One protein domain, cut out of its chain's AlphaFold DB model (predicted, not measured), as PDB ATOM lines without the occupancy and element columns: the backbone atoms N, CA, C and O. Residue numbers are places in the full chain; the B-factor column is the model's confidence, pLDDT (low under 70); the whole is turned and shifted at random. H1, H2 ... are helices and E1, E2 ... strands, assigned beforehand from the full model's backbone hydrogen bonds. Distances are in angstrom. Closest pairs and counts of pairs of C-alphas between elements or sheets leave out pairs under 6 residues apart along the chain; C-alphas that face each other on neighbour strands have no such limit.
ATOM      1  N   LEU A  10     117.145 106.220 139.678       97.50
ATOM      2  CA  LEU A  10     116.946 106.864 140.964       97.50
ATOM      3  C   LEU A  10     115.810 107.870 140.842       97.50
ATOM      4  O   LEU A  10     115.790 108.698 139.932       97.50
ATOM      5  N   TYR A  11     114.878 107.775 141.774       98.00
ATOM      6  CA  TYR A  11     113.839 108.756 142.020       98.00
ATOM      7  C   TYR A  11     114.224 109.494 143.289       98.00
ATOM      8  O   TYR A  11     114.687 108.865 144.240       98.00
ATOM      9  N   GLY A  12     114.052 110.811 143.307       97.69
ATOM     10  CA  GLY A  12     114.445 111.600 144.460       97.69
ATOM     11  C   GLY A  12     113.572 112.820 144.684       97.69
ATOM     12  O   GLY A  12     112.965 113.338 143.748       97.69
ATOM     13  N   LEU A  13     113.568 113.281 145.930       97.94
ATOM     14  CA  LEU A  13     113.058 114.570 146.377       97.94
ATOM     15  C   LEU A  13     114.135 115.248 147.223       97.94
ATOM     16  O   LEU A  13     114.903 114.567 147.904       97.94
ATOM     17  N   VAL A  14     114.189 116.576 147.166       97.56
ATOM     18  CA  VAL A  14     115.043 117.405 148.022       97.56
ATOM     19  C   VAL A  14     114.223 118.568 148.554       97.56
ATOM     20  O   VAL A  14     113.497 119.204 147.790       97.56
ATOM     21  N   GLU A  15     114.368 118.865 149.837       96.38
ATOM     22  CA  GLU A  15     113.876 120.091 150.447       96.38
ATOM     23  C   GLU A  15     115.035 121.105 150.491       96.38
ATOM     24  O   GLU A  15     115.977 120.930 151.267       96.38
ATOM     25  N   PRO A  16     115.033 122.169 149.666       95.25
ATOM     26  CA  PRO A  16     116.207 123.036 149.527       95.25
ATOM     27  C   PRO A  16     116.586 123.818 150.788       95.25
ATOM     28  O   PRO A  16     117.745 124.198 150.938       95.25
ATOM     29  N   LEU A  17     115.617 124.085 151.671       94.12
ATOM     30  CA  LEU A  17     115.823 124.895 152.869       94.12
ATOM     31  C   LEU A  17     116.644 124.150 153.928       94.12
ATOM     32  O   LEU A  17     117.628 124.684 154.439       94.12
ATOM     33  N   THR A  18     116.244 122.923 154.257       95.69
ATOM     34  CA  THR A  18     116.910 122.102 155.281       95.69
ATOM     35  C   THR A  18     117.985 121.199 154.682       95.69
ATOM     36  O   THR A  18     118.913 120.788 155.382       95.69
ATOM     37  N   GLY A  19     117.862 120.894 153.388       97.00
ATOM     38  CA  GLY A  19     118.648 119.898 152.686       97.00
ATOM     39  C   GLY A  19     118.214 118.462 152.955       97.00
ATOM     40  O   GLY A  19     118.964 117.561 152.600       97.00
ATOM     41  N   GLU A  20     117.057 118.218 153.574       97.19
ATOM     42  CA  GLU A  20     116.487 116.873 153.643       97.19
ATOM     43  C   GLU A  20     116.254 116.313 152.233       97.19
ATOM     44  O   GLU A  20     115.940 117.039 151.286       97.19
ATOM     45  N   TYR A  21     116.465 115.011 152.067       97.56
ATOM     46  CA  TYR A  21     116.332 114.346 150.781       97.56
ATOM     47  C   TYR A  21     115.832 112.918 150.943       97.56
ATOM     48  O   TYR A  21     116.169 112.218 151.894       97.56
ATOM     49  N   TYR A  22     115.049 112.476 149.965       97.88
ATOM     50  CA  TYR A  22     114.428 111.158 149.940       97.88
ATOM     51  C   TYR A  22     114.702 110.513 148.589       97.88
ATOM     52  O   TYR A  22     114.303 111.067 147.568       97.88
ATOM     53  N   ILE A  23     115.406 109.376 148.556       97.81
ATOM     54  CA  ILE A  23     115.871 108.744 147.311       97.81
ATOM     55  C   ILE A  23     115.551 107.256 147.318       97.81
ATOM     56  O   ILE A  23     115.838 106.560 148.288       97.81
ATOM     57  N   TRP A  24     115.002 106.764 146.209       97.81
ATOM     58  CA  TRP A  24     114.708 105.350 145.986       97.81
ATOM     59  C   TRP A  24     115.198 104.894 144.616       97.81
ATOM     60  O   TRP A  24     115.157 105.641 143.638       97.81
ATOM     61  N   GLU A  25     115.617 103.633 144.537       97.81
ATOM     62  CA  GLU A  25     115.978 102.986 143.279       97.81
ATOM     63  C   GLU A  25     114.810 102.171 142.717       97.81
ATOM     64  O   GLU A  25     114.133 101.432 143.431       97.81
ATOM     65  N   PHE A  26     114.613 102.265 141.404       97.56
ATOM     66  CA  PHE A  26     113.618 101.515 140.657       97.56
ATOM     67  C   PHE A  26     114.207 100.908 139.385       97.56
ATOM     68  O   PHE A  26     115.179 101.387 138.797       97.56
ATOM     69  N   SER A  27     113.545  99.858 138.910       94.94
ATOM     70  CA  SER A  27     113.904  99.167 137.671       94.94
ATOM     71  C   SER A  27     113.486  99.923 136.404       94.94
ATOM     72  O   SER A  27     114.037  99.663 135.337       94.94
ATOM     73  N   HIS A  28     112.526 100.851 136.490       95.56
ATOM     74  CA  HIS A  28     111.967 101.551 135.330       95.56
ATOM     75  C   HIS A  28     111.659 103.021 135.633       95.56
ATOM     76  O   HIS A  28     111.260 103.349 136.746       95.56
ATOM     77  N   LEU A  29     111.756 103.875 134.607       95.25
ATOM     78  CA  LEU A  29     111.249 105.248 134.623       95.25
ATOM     79  C   LEU A  29     109.834 105.285 134.036       95.25
ATOM     80  O   LEU A  29     109.657 105.474 132.831       95.25
ATOM     81  N   ASN A  30     108.821 105.012 134.857       96.44
ATOM     82  CA  ASN A  30     107.428 104.991 134.413       96.44
ATOM     83  C   ASN A  30     106.435 105.337 135.536       96.44
ATOM     84  O   ASN A  30     106.801 105.472 136.704       96.44
ATOM     85  N   THR A  31     105.159 105.454 135.165       97.19
ATOM     86  CA  THR A  31     104.062 105.791 136.083       97.19
ATOM     87  C   THR A  31     103.866 104.756 137.192       97.19
ATOM     88  O   THR A  31     103.498 105.115 138.304       97.19
ATOM     89  N   ALA A  32     104.112 103.469 136.920       97.31
ATOM     90  CA  ALA A  32     103.930 102.418 137.919       97.31
ATOM     91  C   ALA A  32     104.953 102.550 139.058       97.31
ATOM     92  O   ALA A  32     104.566 102.544 140.223       97.31
ATOM     93  N   CYS A  33     106.232 102.742 138.726       97.94
ATOM     94  CA  CYS A  33     107.277 103.008 139.714       97.94
ATOM     95  C   CYS A  33     107.050 104.344 140.431       97.94
ATOM     96  O   CYS A  33     107.198 104.406 141.647       97.94
ATOM     97  N   PHE A  34     106.609 105.388 139.718       98.12
ATOM     98  CA  PHE A  34     106.325 106.679 140.349       98.12
ATOM     99  C   PHE A  34     105.151 106.613 141.341       98.12
ATOM    100  O   PHE A  34     105.241 107.196 142.412       98.12
ATOM    101  N   ASN A  35     104.094 105.840 141.058       98.44
ATOM    102  CA  ASN A  35     103.014 105.599 142.025       98.44
ATOM    103  C   ASN A  35     103.526 104.944 143.316       98.44
ATOM    104  O   ASN A  35     103.135 105.363 144.400       98.44
ATOM    105  N   ILE A  36     104.417 103.951 143.201       98.38
ATOM    106  CA  ILE A  36     105.039 103.314 144.371       98.38
ATOM    107  C   ILE A  36     105.873 104.344 145.141       98.38
ATOM    108  O   ILE A  36     105.766 104.426 146.356       98.38
ATOM    109  N   PHE A  37     106.664 105.162 144.443       98.50
ATOM    110  CA  PHE A  37     107.465 106.212 145.073       98.50
ATOM    111  C   PHE A  37     106.610 107.198 145.884       98.50
ATOM    112  O   PHE A  37     106.938 107.480 147.032       98.50
ATOM    113  N   LEU A  38     105.492 107.674 145.320       98.44
ATOM    114  CA  LEU A  38     104.570 108.585 146.009       98.44
ATOM    115  C   LEU A  38     103.930 107.936 147.239       98.44
ATOM    116  O   LEU A  38     103.849 108.572 148.283       98.44
ATOM    117  N   GLU A  39     103.495 106.678 147.126       98.44
ATOM    118  CA  GLU A  39     102.909 105.923 148.240       98.44
ATOM    119  C   GLU A  39     103.903 105.775 149.398       98.44
ATOM    120  O   GLU A  39     103.557 106.039 150.549       98.44
ATOM    121  N   GLN A  40     105.153 105.409 149.099       98.44
ATOM    122  CA  GLN A  40     106.197 105.258 150.115       98.44
ATOM    123  C   GLN A  40     106.585 106.599 150.744       98.44
ATOM    124  O   GLN A  40     106.746 106.678 151.963       98.44
ATOM    125  N   PHE A  41     106.689 107.663 149.944       98.44
ATOM    126  CA  PHE A  41     106.994 108.999 150.449       98.44
ATOM    127  C   PHE A  41     105.881 109.520 151.372       98.44
ATOM    128  O   PHE A  41     106.160 109.901 152.507       98.44
ATOM    129  N   ALA A  42     104.616 109.433 150.949       98.19
ATOM    130  CA  ALA A  42     103.473 109.834 151.771       98.19
ATOM    131  C   ALA A  42     103.372 109.035 153.079       98.19
ATOM    132  O   ALA A  42     103.068 109.605 154.121       98.19
ATOM    133  N   ALA A  43     103.663 107.730 153.042       97.81
ATOM    134  CA  ALA A  43     103.681 106.892 154.240       97.81
ATOM    135  C   ALA A  43     104.851 107.208 155.187       97.81
ATOM    136  O   ALA A  43     104.744 106.953 156.385       97.81
ATOM    137  N   THR A  44     105.961 107.743 154.665       97.81
ATOM    138  CA  THR A  44     107.124 108.150 155.472       97.81
ATOM    139  C   THR A  44     106.830 109.434 156.254       97.81
ATOM    140  O   THR A  44     107.246 109.548 157.404       97.81
ATOM    141  N   TYR A  45     106.063 110.354 155.662       96.62
ATOM    142  CA  TYR A  45     105.730 111.664 156.235       96.62
ATOM    143  C   TYR A  45     104.207 111.900 156.238       96.62
ATOM    144  O   TYR A  45     103.711 112.760 155.500       96.62
ATOM    145  N   PRO A  46     103.437 111.114 157.017       97.19
ATOM    146  CA  PRO A  46     101.976 111.099 156.929       97.19
ATOM    147  C   PRO A  46     101.304 112.347 157.513       97.19
ATOM    148  O   PRO A  46     100.177 112.658 157.132       97.19
ATOM    149  N   ASP A  47     101.982 113.050 158.423       97.50
ATOM    150  CA  ASP A  47     101.430 114.201 159.148       97.50
ATOM    151  C   ASP A  47     101.684 115.545 158.437       97.50
ATOM    152  O   ASP A  47     101.115 116.569 158.821       97.50
ATOM    153  N   ASP A  48     102.494 115.536 157.374       95.94
ATOM    154  CA  ASP A  48     102.892 116.722 156.617       95.94
ATOM    155  C   ASP A  48     102.138 116.826 155.287       95.94
ATOM    156  O   ASP A  48     101.802 115.815 154.662       95.94
ATOM    157  N   ILE A  49     101.921 118.061 154.819       96.88
ATOM    158  CA  ILE A  49     101.467 118.348 153.450       96.88
ATOM    159  C   ILE A  49     102.688 118.681 152.595       96.88
ATOM    160  O   ILE A  49     103.412 119.635 152.875       96.88
ATOM    161  N   HIS A  50     102.862 117.948 151.500       96.50
ATOM    162  CA  HIS A  50     104.022 118.056 150.621       96.50
ATOM    163  C   HIS A  50     103.664 118.724 149.302       96.50
ATOM    164  O   HIS A  50     102.801 118.245 148.567       96.50
ATOM    165  N   ILE A  51     104.376 119.792 148.951       95.88
ATOM    166  CA  ILE A  51     104.296 120.399 147.619       95.88
ATOM    167  C   ILE A  51     105.507 119.936 146.819       95.88
ATOM    168  O   ILE A  51     106.633 120.354 147.074       95.88
ATOM    169  N   LEU A  52     105.274 119.060 145.844       96.50
ATOM    170  CA  LEU A  52     106.334 118.493 145.020       96.50
ATOM    171  C   LEU A  52     106.441 119.255 143.704       96.50
ATOM    172  O   LEU A  52     105.530 119.213 142.871       96.50
ATOM    173  N   GLN A  53     107.575 119.928 143.504       95.25
ATOM    174  CA  GLN A  53     107.915 120.511 142.213       95.25
ATOM    175  C   GLN A  53     108.347 119.409 141.241       95.25
ATOM    176  O   GLN A  53     109.307 118.687 141.506       95.25
ATOM    177  N   LEU A  54     107.664 119.298 140.102       95.75
ATOM    178  CA  LEU A  54     107.932 118.281 139.083       95.75
ATOM    179  C   LEU A  54     108.228 118.918 137.724       95.75
ATOM    180  O   LEU A  54     107.727 119.999 137.398       95.75
ATOM    181  N   ASP A  55     109.023 118.224 136.909       94.12
ATOM    182  CA  ASP A  55     109.157 118.545 135.493       94.12
ATOM    183  C   ASP A  55     107.955 118.033 134.676       94.12
ATOM    184  O   ASP A  55     107.002 117.457 135.200       94.12
ATOM    185  N   ASN A  56     107.981 118.272 133.365       93.31
ATOM    186  CA  ASN A  56     106.888 117.889 132.467       93.31
ATOM    187  C   ASN A  56     107.087 116.483 131.863       93.31
ATOM    188  O   ASN A  56     106.618 116.204 130.757       93.31
ATOM    189  N   GLY A  57     107.811 115.593 132.551       91.62
ATOM    190  CA  GLY A  57     107.988 114.205 132.143       91.62
ATOM    191  C   GLY A  57     106.645 113.482 132.004       91.62
ATOM    192  O   GLY A  57     105.767 113.588 132.857       91.62
ATOM    193  N   ALA A  58     106.473 112.700 130.933       92.44
ATOM    194  CA  ALA A  58     105.183 112.079 130.606       92.44
ATOM    195  C   ALA A  58     104.611 111.200 131.737       92.44
ATOM    196  O   ALA A  58     103.397 111.111 131.905       92.44
ATOM    197  N   PHE A  59     105.478 110.574 132.538       91.62
ATOM    198  CA  PHE A  59     105.065 109.742 133.669       91.62
ATOM    199  C   PHE A  59     104.530 110.556 134.862       91.62
ATOM    200  O   PHE A  59     103.736 110.016 135.627       91.62
ATOM    201  N   HIS A  60     104.882 111.842 134.983       90.94
ATOM    202  CA  HIS A  60     104.310 112.771 135.967       90.94
ATOM    203  C   HIS A  60     102.944 113.338 135.546       90.94
ATOM    204  O   HIS A  60     102.216 113.865 136.379       90.94
ATOM    205  N   LEU A  61     102.573 113.206 134.268       88.19
ATOM    206  CA  LEU A  61     101.314 113.715 133.701       88.19
ATOM    207  C   LEU A  61     100.302 112.600 133.390       88.19
ATOM    208  O   LEU A  61      99.279 112.826 132.743       88.19
ATOM    209  N   SER A  62     100.595 111.370 133.809       93.12
ATOM    210  CA  SER A  62      99.767 110.212 133.488       93.12
ATOM    211  C   SER A  62      98.422 110.255 134.216       93.12
ATOM    212  O   SER A  62      98.363 110.420 135.430       93.12
ATOM    213  N   GLN A  63      97.334 109.976 133.495       90.88
ATOM    214  CA  GLN A  63      95.981 109.880 134.070       90.88
ATOM    215  C   GLN A  63      95.817 108.709 135.055       90.88
ATOM    216  O   GLN A  63      94.829 108.633 135.776       90.88
ATOM    217  N   THR A  64      96.772 107.777 135.073       94.50
ATOM    218  CA  THR A  64      96.797 106.620 135.980       94.50
ATOM    219  C   THR A  64      97.598 106.867 137.261       94.50
ATOM    220  O   THR A  64      97.873 105.919 138.005       94.50
ATOM    221  N   LEU A  65      98.004 108.115 137.519       95.06
ATOM    222  CA  LEU A  65      98.649 108.485 138.774       95.06
ATOM    223  C   LEU A  65      97.678 108.377 139.946       95.06
ATOM    224  O   LEU A  65      96.518 108.773 139.860       95.06
ATOM    225  N   LYS A  66      98.186 107.843 141.051       96.31
ATOM    226  CA  LYS A  66      97.506 107.768 142.339       96.31
ATOM    227  C   LYS A  66      98.237 108.712 143.278       96.31
ATOM    228  O   LYS A  66      99.225 108.322 143.887       96.31
ATOM    229  N   ILE A  67      97.795 109.962 143.315       97.19
ATOM    230  CA  ILE A  67      98.421 110.999 144.139       97.19
ATOM    231  C   ILE A  67      97.850 110.872 145.563       97.19
ATOM    232  O   ILE A  67      96.627 110.960 145.706       97.19
ATOM    233  N   PRO A  68      98.681 110.619 146.592       98.06
ATOM    234  CA  PRO A  68      98.251 110.630 147.991       98.06
ATOM    235  C   PRO A  68      97.644 111.978 148.401       98.06
ATOM    236  O   PRO A  68      98.040 113.019 147.884       98.06
ATOM    237  N   GLU A  69      96.703 111.968 149.351       97.56
ATOM    238  CA  GLU A  69      95.951 113.172 149.756       97.56
ATOM    239  C   GLU A  69      96.840 114.288 150.321       97.56
ATOM    240  O   GLU A  69      96.512 115.466 150.187       97.56
ATOM    241  N   ASN A  70      97.976 113.927 150.917       98.12
ATOM    242  CA  ASN A  70      98.937 114.862 151.488       98.12
ATOM    243  C   ASN A  70     100.022 115.317 150.495       98.12
ATOM    244  O   ASN A  70     101.021 115.896 150.910       98.12
ATOM    245  N   ILE A  71      99.848 115.072 149.189       98.31
ATOM    246  CA  ILE A  71     100.783 115.491 148.140       98.31
ATOM    247  C   ILE A  71     100.083 116.395 147.123       98.31
ATOM    248  O   ILE A  71      99.064 116.046 146.529       98.31
ATOM    249  N   ILE A  72     100.694 117.546 146.852       97.06
ATOM    250  CA  ILE A  72     100.267 118.519 145.847       97.06
ATOM    251  C   ILE A  72     101.384 118.663 144.816       97.06
ATOM    252  O   ILE A  72     102.537 118.896 145.164       97.06
ATOM    253  N   PHE A  73     101.056 118.550 143.530       96.62
ATOM    254  CA  PHE A  73     102.034 118.760 142.461       96.62
ATOM    255  C   PHE A  73     102.083 120.215 142.007       96.62
ATOM    256  O   PHE A  73     101.053 120.829 141.728       96.62
ATOM    257  N   LEU A  74     103.302 120.727 141.855       94.25
ATOM    258  CA  LEU A  74     103.605 122.012 141.242       94.25
ATOM    259  C   LEU A  74     104.478 121.776 140.007       94.25
ATOM    260  O   LEU A  74     105.654 121.443 140.109       94.25
ATOM    261  N   PHE A  75     103.914 121.946 138.817       93.62
ATOM    262  CA  PHE A  75     104.681 121.766 137.587       93.62
ATOM    263  C   PHE A  75     105.484 123.018 137.258       93.62
ATOM    264  O   PHE A  75     104.935 124.116 137.148       93.62
ATOM    265  N   GLN A  76     106.788 122.845 137.059       93.38
ATOM    266  CA  GLN A  76     107.645 123.923 136.575       93.38
ATOM    267  C   GLN A  76     107.411 124.202 135.078       93.38
ATOM    268  O   GLN A  76     106.884 123.342 134.360       93.38
ATOM    269  N   PRO A  77     107.837 125.370 134.560       92.69
ATOM    270  CA  PRO A  77     107.801 125.639 133.129       92.69
ATOM    271  C   PRO A  77     108.557 124.578 132.300       92.69
ATOM    272  O   PRO A  77     109.538 123.990 132.762       92.69
ATOM    273  N   PRO A  78     108.138 124.309 131.052       92.50
ATOM    274  CA  PRO A  78     108.840 123.359 130.197       92.50
ATOM    275  C   PRO A  78     110.299 123.760 129.961       92.50
ATOM    276  O   PRO A  78     110.604 124.930 129.738       92.50
ATOM    277  N   HIS A  79     111.193 122.768 129.940       89.62
ATOM    278  CA  HIS A  79     112.617 122.938 129.630       89.62
ATOM    279  C   HIS A  79     113.377 123.913 130.548       89.62
ATOM    280  O   HIS A  79     114.340 124.539 130.106       89.62
ATOM    281  N   THR A  80     112.995 124.016 131.826       92.81
ATOM    282  CA  THR A  80     113.710 124.844 132.811       92.81
ATOM    283  C   THR A  80     114.380 124.022 133.922       92.81
ATOM    284  O   THR A  80     114.032 124.186 135.087       92.81
ATOM    285  N   PRO A  81     115.351 123.140 133.627       91.75
ATOM    286  CA  PRO A  81     116.016 122.341 134.662       91.75
ATOM    287  C   PRO A  81     116.730 123.196 135.722       91.75
ATOM    288  O   PRO A  81     116.849 122.785 136.867       91.75
ATOM    289  N   GLN A  82     117.146 124.420 135.380       91.31
ATOM    290  CA  GLN A  82     117.819 125.342 136.299       91.31
ATOM    291  C   GLN A  82     116.966 125.777 137.496       91.31
ATOM    292  O   GLN A  82     117.529 126.279 138.466       91.31
ATOM    293  N   VAL A  83     115.637 125.629 137.419       91.12
ATOM    294  CA  VAL A  83     114.724 125.959 138.525       91.12
ATOM    295  C   VAL A  83     114.381 124.737 139.374       91.12
ATOM    296  O   VAL A  83     113.727 124.901 140.396       91.12
ATOM    297  N   ASN A  84     114.816 123.536 138.973       94.69
ATOM    298  CA  ASN A  84     114.611 122.304 139.721       94.69
ATOM    299  C   ASN A  84     115.820 122.035 140.634       94.69
ATOM    300  O   ASN A  84     116.887 121.665 140.132       94.69
ATOM    301  N   PRO A  85     115.689 122.180 141.965       95.06
ATOM    302  CA  PRO A  85     116.823 122.046 142.877       95.06
ATOM    303  C   PRO A  85     117.487 120.664 142.811       95.06
ATOM    304  O   PRO A  85     118.704 120.554 142.967       95.06
ATOM    305  N   ILE A  86     116.719 119.605 142.525       96.62
ATOM    306  CA  ILE A  86     117.249 118.237 142.504       96.62
ATOM    307  C   ILE A  86     118.237 117.984 141.362       96.62
ATOM    308  O   ILE A  86     119.100 117.117 141.478       96.62
ATOM    309  N   GLU A  87     118.188 118.772 140.286       96.25
ATOM    310  CA  GLU A  87     119.170 118.651 139.204       96.25
ATOM    311  C   GLU A  87     120.592 118.915 139.719       96.25
ATOM    312  O   GLU A  87     121.539 118.284 139.254       96.25
ATOM    313  N   ARG A  88     120.746 119.756 140.754       95.44
ATOM    314  CA  ARG A  88     122.038 120.013 141.414       95.44
ATOM    315  C   ARG A  88     122.531 118.828 142.219       95.44
ATOM    316  O   ARG A  88     123.717 118.507 142.172       95.44
ATOM    317  N   LEU A  89     121.621 118.150 142.913       96.12
ATOM    318  CA  LEU A  89     121.936 116.898 143.588       96.12
ATOM    319  C   LEU A  89     122.418 115.858 142.567       96.12
ATOM    320  O   LEU A  89     123.451 115.222 142.768       96.12
ATOM    321  N   TRP A  90     121.724 115.721 141.437       96.06
ATOM    322  CA  TRP A  90     122.134 114.795 140.383       96.06
ATOM    323  C   TRP A  90     123.456 115.178 139.725       96.06
ATOM    324  O   TRP A  90     124.259 114.290 139.437       96.06
ATOM    325  N   GLU A  91     123.707 116.464 139.480       94.62
ATOM    326  CA  GLU A  91     125.012 116.962 139.029       94.62
ATOM    327  C   GLU A  91     126.128 116.554 139.997       94.62
ATOM    328  O   GLU A  91     127.159 116.051 139.549       94.62
ATOM    329  N   GLU A  92     125.906 116.699 141.306       93.81
ATOM    330  CA  GLU A  92     126.886 116.343 142.333       93.81
ATOM    331  C   GLU A  92     127.152 114.835 142.381       93.81
ATOM    332  O   GLU A  92     128.303 114.403 142.313       93.81
ATOM    333  N   VAL A  93     126.100 114.015 142.390       93.25
ATOM    334  CA  VAL A  93     126.224 112.548 142.392       93.25
ATOM    335  C   VAL A  93     126.941 112.048 141.135       93.25
ATOM    336  O   VAL A  93     127.747 111.118 141.198       93.25
ATOM    337  N   LYS A  94     126.694 112.684 139.983       92.25
ATOM    338  CA  LYS A  94     127.346 112.340 138.711       92.25
ATOM    339  C   LYS A  94     128.747 112.932 138.565       92.25
ATOM    340  O   LYS A  94     129.465 112.556 137.630       92.25
ATOM    341  N   ARG A  95     129.159 113.848 139.446       89.81
ATOM    342  CA  ARG A  95     130.446 114.539 139.350       89.81
ATOM    343  C   ARG A  95     131.578 113.516 139.322       89.81
ATOM    344  O   ARG A  95     131.691 112.666 140.200       89.81
ATOM    345  N   ASN A  96     132.447 113.609 138.321       79.31
ATOM    346  CA  ASN A  96     133.593 112.717 138.106       79.31
ATOM    347  C   ASN A  96     133.261 111.267 137.704       79.31
ATOM    348  O   ASN A  96     134.193 110.491 137.538       79.31
ATOM    349  N   LEU A  97     131.996 110.895 137.459       86.50
ATOM    350  CA  LEU A  97     131.686 109.606 136.816       86.50
ATOM    351  C   LEU A  97     132.064 109.582 135.332       86.50
ATOM    352  O   LEU A  97     132.225 108.514 134.755       86.50
ATOM    353  N   SER A  98     132.212 110.751 134.701       78.06
ATOM    354  CA  SER A  98     132.573 110.877 133.284       78.06
ATOM    355  C   SER A  98     133.930 110.266 132.924       78.06
ATOM    356  O   SER A  98     134.188 110.049 131.742       78.06
ATOM    357  N   TRP A  99     134.778 109.988 133.917       82.88
ATOM    358  CA  TRP A  99     136.099 109.382 133.734       82.88
ATOM    359  C   TRP A  99     136.158 107.913 134.163       82.88
ATOM    360  O   TRP A  99     137.199 107.282 134.006       82.88
ATOM    361  N   GLU A 100     135.054 107.366 134.673       87.44
ATOM    362  CA  GLU A 100     134.983 106.003 135.193       87.44
ATOM    363  C   GLU A 100     134.430 105.037 134.138       87.44
ATOM    364  O   GLU A 100     133.530 105.369 133.361       87.44
ATOM    365  N   CYS A 101     134.950 103.810 134.125       90.38
ATOM    366  CA  CYS A 101     134.449 102.725 133.286       90.38
ATOM    367  C   CYS A 101     134.129 101.517 134.167       90.38
ATOM    368  O   CYS A 101     135.030 100.834 134.645       90.38
ATOM    369  N   PHE A 102     132.836 101.274 134.381       92.62
ATOM    370  CA  PHE A 102     132.340 100.161 135.187       92.62
ATOM    371  C   PHE A 102     132.160  98.912 134.325       92.62
ATOM    372  O   PHE A 102     131.665  99.002 133.197       92.62
ATOM    373  N   ALA A 103     132.527  97.742 134.849       92.81
ATOM    374  CA  ALA A 103     132.429  96.489 134.106       92.81
ATOM    375  C   ALA A 103     130.980  95.990 133.979       92.81
ATOM    376  O   ALA A 103     130.656  95.246 133.052       92.81
ATOM    377  N   ASN A 104     130.108  96.380 134.911       93.12
ATOM    378  CA  ASN A 104     128.703  95.986 134.953       93.12
ATOM    379  C   ASN A 104     127.843  97.037 135.681       93.12
ATOM    380  O   ASN A 104     128.348  98.003 136.257       93.12
ATOM    381  N   LEU A 105     126.521  96.847 135.636       94.12
ATOM    382  CA  LEU A 105     125.561  97.772 136.239       94.12
ATOM    383  C   LEU A 105     125.639  97.796 137.776       94.12
ATOM    384  O   LEU A 105     125.346  98.830 138.374       94.12
ATOM    385  N   ASP A 106     126.052  96.695 138.408       95.62
ATOM    386  CA  ASP A 106     126.163  96.601 139.865       95.62
ATOM    387  C   ASP A 106     127.328  97.444 140.392       95.62
ATOM    388  O   ASP A 106     127.163  98.152 141.380       95.62
ATOM    389  N   GLU A 107     128.461  97.466 139.689       95.62
ATOM    390  CA  GLU A 107     129.586  98.348 140.014       95.62
ATOM    391  C   GLU A 107     129.206  99.830 139.901       95.62
ATOM    392  O   GLU A 107     129.509 100.612 140.805       95.62
ATOM    393  N   LEU A 108     128.484 100.216 138.839       94.81
ATOM    394  CA  LEU A 108     127.950 101.576 138.711       94.81
ATOM    395  C   LEU A 108     126.990 101.895 139.865       94.81
ATOM    396  O   LEU A 108     127.075 102.973 140.454       94.81
ATOM    397  N   ARG A 109     126.089 100.965 140.205       95.81
ATOM    398  CA  ARG A 109     125.154 101.120 141.326       95.81
ATOM    399  C   ARG A 109     125.901 101.348 142.635       95.81
ATOM    400  O   ARG A 109     125.610 102.319 143.327       95.81
ATOM    401  N   THR A 110     126.885 100.509 142.957       95.62
ATOM    402  CA  THR A 110     127.700 100.657 144.169       95.62
ATOM    403  C   THR A 110     128.408 102.009 144.205       95.62
ATOM    404  O   THR A 110     128.347 102.689 145.226       95.62
ATOM    405  N   ALA A 111     129.017 102.443 143.098       94.94
ATOM    406  CA  ALA A 111     129.703 103.733 143.038       94.94
ATOM    407  C   ALA A 111     128.753 104.928 143.243       94.94
ATOM    408  O   ALA A 111     129.123 105.909 143.887       94.94
ATOM    409  N   ILE A 112     127.528 104.855 142.714       95.62
ATOM    410  CA  ILE A 112     126.494 105.878 142.916       95.62
ATOM    411  C   ILE A 112     126.049 105.926 144.381       95.62
ATOM    412  O   ILE A 112     126.026 107.006 144.971       95.62
ATOM    413  N   TRP A 113     125.738 104.778 144.987       95.88
ATOM    414  CA  TRP A 113     125.275 104.725 146.378       95.88
ATOM    415  C   TRP A 113     126.354 105.155 147.374       95.88
ATOM    416  O   TRP A 113     126.058 105.936 148.271       95.88
ATOM    417  N   GLN A 114     127.620 104.790 147.152       94.56
ATOM    418  CA  GLN A 114     128.739 105.284 147.967       94.56
ATOM    419  C   GLN A 114     128.866 106.813 147.944       94.56
ATOM    420  O   GLN A 114     129.277 107.415 148.932       94.56
ATOM    421  N   ARG A 115     128.527 107.461 146.824       93.88
ATOM    422  CA  ARG A 115     128.512 108.930 146.734       93.88
ATOM    423  C   ARG A 115     127.319 109.523 147.470       93.88
ATOM    424  O   ARG A 115     127.480 110.523 148.159       93.88
ATOM    425  N   LEU A 116     126.143 108.905 147.355       95.12
ATOM    426  CA  LEU A 116     124.951 109.318 148.100       95.12
ATOM    427  C   LEU A 116     125.153 109.208 149.619       95.12
ATOM    428  O   LEU A 116     124.721 110.091 150.350       95.12
ATOM    429  N   GLU A 117     125.861 108.177 150.083       94.56
ATOM    430  CA  GLU A 117     126.216 107.974 151.498       94.56
ATOM    431  C   GLU A 117     127.179 109.039 152.052       94.56
ATOM    432  O   GLU A 117     127.269 109.218 153.264       94.56
ATOM    433  N   GLN A 118     127.899 109.759 151.185       94.62
ATOM    434  CA  GLN A 118     128.775 110.868 151.586       94.62
ATOM    435  C   GLN A 118     128.022 112.194 151.739       94.62
ATOM    436  O   GLN A 118     128.580 113.162 152.265       94.62
ATOM    437  N   LEU A 119     126.775 112.259 151.272       95.56
ATOM    438  CA  LEU A 119     125.943 113.439 151.426       95.56
ATOM    439  C   LEU A 119     125.397 113.531 152.851       95.56
ATOM    440  O   LEU A 119     125.260 112.552 153.578       95.56
ATOM    441  N   ASN A 120     125.078 114.755 153.244       96.50
ATOM    442  CA  ASN A 120     124.290 115.050 154.429       96.50
ATOM    443  C   ASN A 120     123.445 116.292 154.146       96.50
ATOM    444  O   ASN A 120     123.698 117.007 153.171       96.50
ATOM    445  N   ASN A 121     122.484 116.579 155.021       98.00
ATOM    446  CA  ASN A 121     121.545 117.679 154.818       98.00
ATOM    447  C   ASN A 121     122.255 119.027 154.619       98.00
ATOM    448  O   ASN A 121     121.875 119.799 153.749       98.00
ATOM    449  N   SER A 122     123.357 119.296 155.329       97.56
ATOM    450  CA  SER A 122     124.105 120.547 155.147       97.56
ATOM    451  C   SER A 122     124.732 120.661 153.754       97.56
ATOM    452  O   SER A 122     124.669 121.730 153.144       97.56
ATOM    453  N   ILE A 123     125.301 119.572 153.227       96.88
ATOM    454  CA  ILE A 123     125.837 119.535 151.860       96.88
ATOM    455  C   ILE A 123     124.701 119.732 150.856       96.88
ATOM    456  O   ILE A 123     124.820 120.580 149.972       96.88
ATOM    457  N   VAL A 124     123.597 118.999 151.009       97.81
ATOM    458  CA  VAL A 124     122.454 119.074 150.091       97.81
ATOM    459  C   VAL A 124     121.857 120.481 150.080       97.81
ATOM    460  O   VAL A 124     121.748 121.063 149.005       97.81
ATOM    461  N   ALA A 125     121.588 121.080 151.242       97.25
ATOM    462  CA  ALA A 125     121.112 122.460 151.346       97.25
ATOM    463  C   ALA A 125     122.056 123.441 150.633       97.25
ATOM    464  O   ALA A 125     121.611 124.325 149.904       97.25
ATOM    465  N   SER A 126     123.375 123.259 150.775       96.69
ATOM    466  CA  SER A 126     124.359 124.150 150.146       96.69
ATOM    467  C   SER A 126     124.353 124.098 148.612       96.69
ATOM    468  O   SER A 126     124.661 125.101 147.967       96.69
ATOM    469  N   ILE A 127     123.998 122.953 148.014       96.12
ATOM    470  CA  ILE A 127     124.000 122.776 146.554       96.12
ATOM    471  C   ILE A 127     122.621 122.996 145.923       96.12
ATOM    472  O   ILE A 127     122.563 123.371 144.752       96.12
ATOM    473  N   THR A 128     121.527 122.793 146.665       96.19
ATOM    474  CA  THR A 128     120.147 122.918 146.159       96.19
ATOM    475  C   THR A 128     119.464 124.228 146.576       96.19
ATOM    476  O   THR A 128     118.610 124.725 145.843       96.19
ATOM    477  N   GLY A 129     119.853 124.832 147.701       92.75
ATOM    478  CA  GLY A 129     119.245 126.031 148.292       92.75
ATOM    479  C   GLY A 129     119.804 127.355 147.763       92.75
ATOM    480  O   GLY A 129     120.269 128.194 148.531       92.75
ATOM    481  N   TRP A 130     119.808 127.569 146.445       90.56
ATOM    482  CA  TRP A 130     120.286 128.839 145.876       90.56
ATOM    483  C   TRP A 130     119.331 129.997 146.183       90.56
ATOM    484  O   TRP A 130     118.124 129.796 146.263       90.56
ATOM    485  N   GLY A 131     119.861 131.224 146.277       89.31
ATOM    486  CA  GLY A 131     119.097 132.408 146.700       89.31
ATOM    487  C   GLY A 131     117.744 132.561 146.003       89.31
ATOM    488  O   GLY A 131     116.729 132.603 146.677       89.31
ATOM    489  N   PHE A 132     117.691 132.494 144.668       88.12
ATOM    490  CA  PHE A 132     116.417 132.634 143.944       88.12
ATOM    491  C   PHE A 132     115.420 131.486 144.187       88.12
ATOM    492  O   PHE A 132     114.220 131.682 144.005       88.12
ATOM    493  N   ILE A 133     115.899 130.288 144.551       87.50
ATOM    494  CA  ILE A 133     115.053 129.137 144.904       87.50
ATOM    495  C   ILE A 133     114.439 129.399 146.278       87.50
ATOM    496  O   ILE A 133     113.227 129.298 146.439       87.50
ATOM    497  N   LEU A 134     115.268 129.797 147.245       88.62
ATOM    498  CA  LEU A 134     114.818 130.111 148.599       88.62
ATOM    499  C   LEU A 134     113.895 131.336 148.619       88.62
ATOM    500  O   LEU A 134     112.841 131.298 149.245       88.62
ATOM    501  N   ASP A 135     114.224 132.387 147.869       88.38
ATOM    502  CA  ASP A 135     113.390 133.584 147.743       88.38
ATOM    503  C   ASP A 135     111.990 133.230 147.215       88.38
ATOM    504  O   ASP A 135     110.989 133.736 147.719       88.38
ATOM    505  N   ALA A 136     111.888 132.318 146.241       82.38
ATOM    506  CA  ALA A 136     110.602 131.857 145.719       82.38
ATOM    507  C   ALA A 136     109.777 131.068 146.760       82.38
ATOM    508  O   ALA A 136     108.548 131.197 146.789       82.38
ATOM    509  N   LEU A 137     110.431 130.299 147.641       76.19
ATOM    510  CA  LEU A 137     109.769 129.606 148.757       76.19
ATOM    511  C   LEU A 137     109.185 130.608 149.766       76.19
ATOM    512  O   LEU A 137     108.034 130.481 150.178       76.19
ATOM    513  N   PHE A 138     109.928 131.661 150.104       72.88
ATOM    514  CA  PHE A 138     109.461 132.652 151.077       72.88
ATOM    515  C   PHE A 138     108.411 133.614 150.506       72.88
ATOM    516  O   PHE A 138     107.482 134.005 151.213       72.88
TER     517      PHE A 138
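AT A GLANCE: This is residues 10 to 138 of the 143 residues of the protein "Transposase family protein" of Trichormus variabilis (strain ATCC 29413 / PCC 7937) (UniProt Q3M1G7). A twisted hairpin of two strands, E1 and E2, stands in the middle, with H1 and a small parallel pair of strands, E3 and E4, on one side and the helices H2, H3 and H4 on the other. H5 lies beyond the hairpin's turn, farthest from the mean of the C-alphas. The printed part has 129 residues, in the order E1 E2 H1 E3 E4 H2 H3 H4 H5, and its class is mixed, helices and strands. It is compact, with a radius of gyration of the C-alphas of 15.3 A and spans of 42 by 35 by 30 A.

IN THESE COORDINATES: E1, residues 10 to 14, begins at C-alpha 10 (116.946, 106.864, 140.964). E2 is residues 21 to 26, 16.6 A long; H1, residues 31 to 44, 19.8 A. E3 is residues 50 to 54 and E4 residues 71 to 75. H2 is residues 86 to 94, H3 residues 105 to 116, 16.6 A, and H4 residues 121 to 128. H5, residues 131 to 138, ends at C-alpha 138 (109.461, 132.652, 151.077).

HOW THE PARTS SIT: The hairpin E1 and E2 is antiparallel, with N 11 and O 24 2.8 A apart. The closest C-alphas of E2 and H1, Phe 26 and Cys 33, are 6.6 A apart. E3 and E4 are parallel, with N 52 and O 72 2.8 A apart. The closest C-alphas of E1 and H2, Val 14 and Ile 86, are 6.0 A apart. H2 and H4 touch, about perpendicular at 74 degrees, closest at the C-alphas of Arg 88 and Thr 128, 5.9 A. H3 touches H2 with residues 112 to 116 alone, at a steep tilt of 62 degrees, closest at the C-alphas of Arg 115 and Val 93, 6.1 A. H4 and H5 are apart. In H1, H2, H3, H4 and H5 every O i to N i+4 pair is within hydrogen-bond range.

THE WHOLE: The C-alphas farthest apart, Ala 103 and Phe 138, are 46.1 A apart. The link from E3 to E4 is long; the printed part has no cut and no printed residue is under 70 in pLDDT.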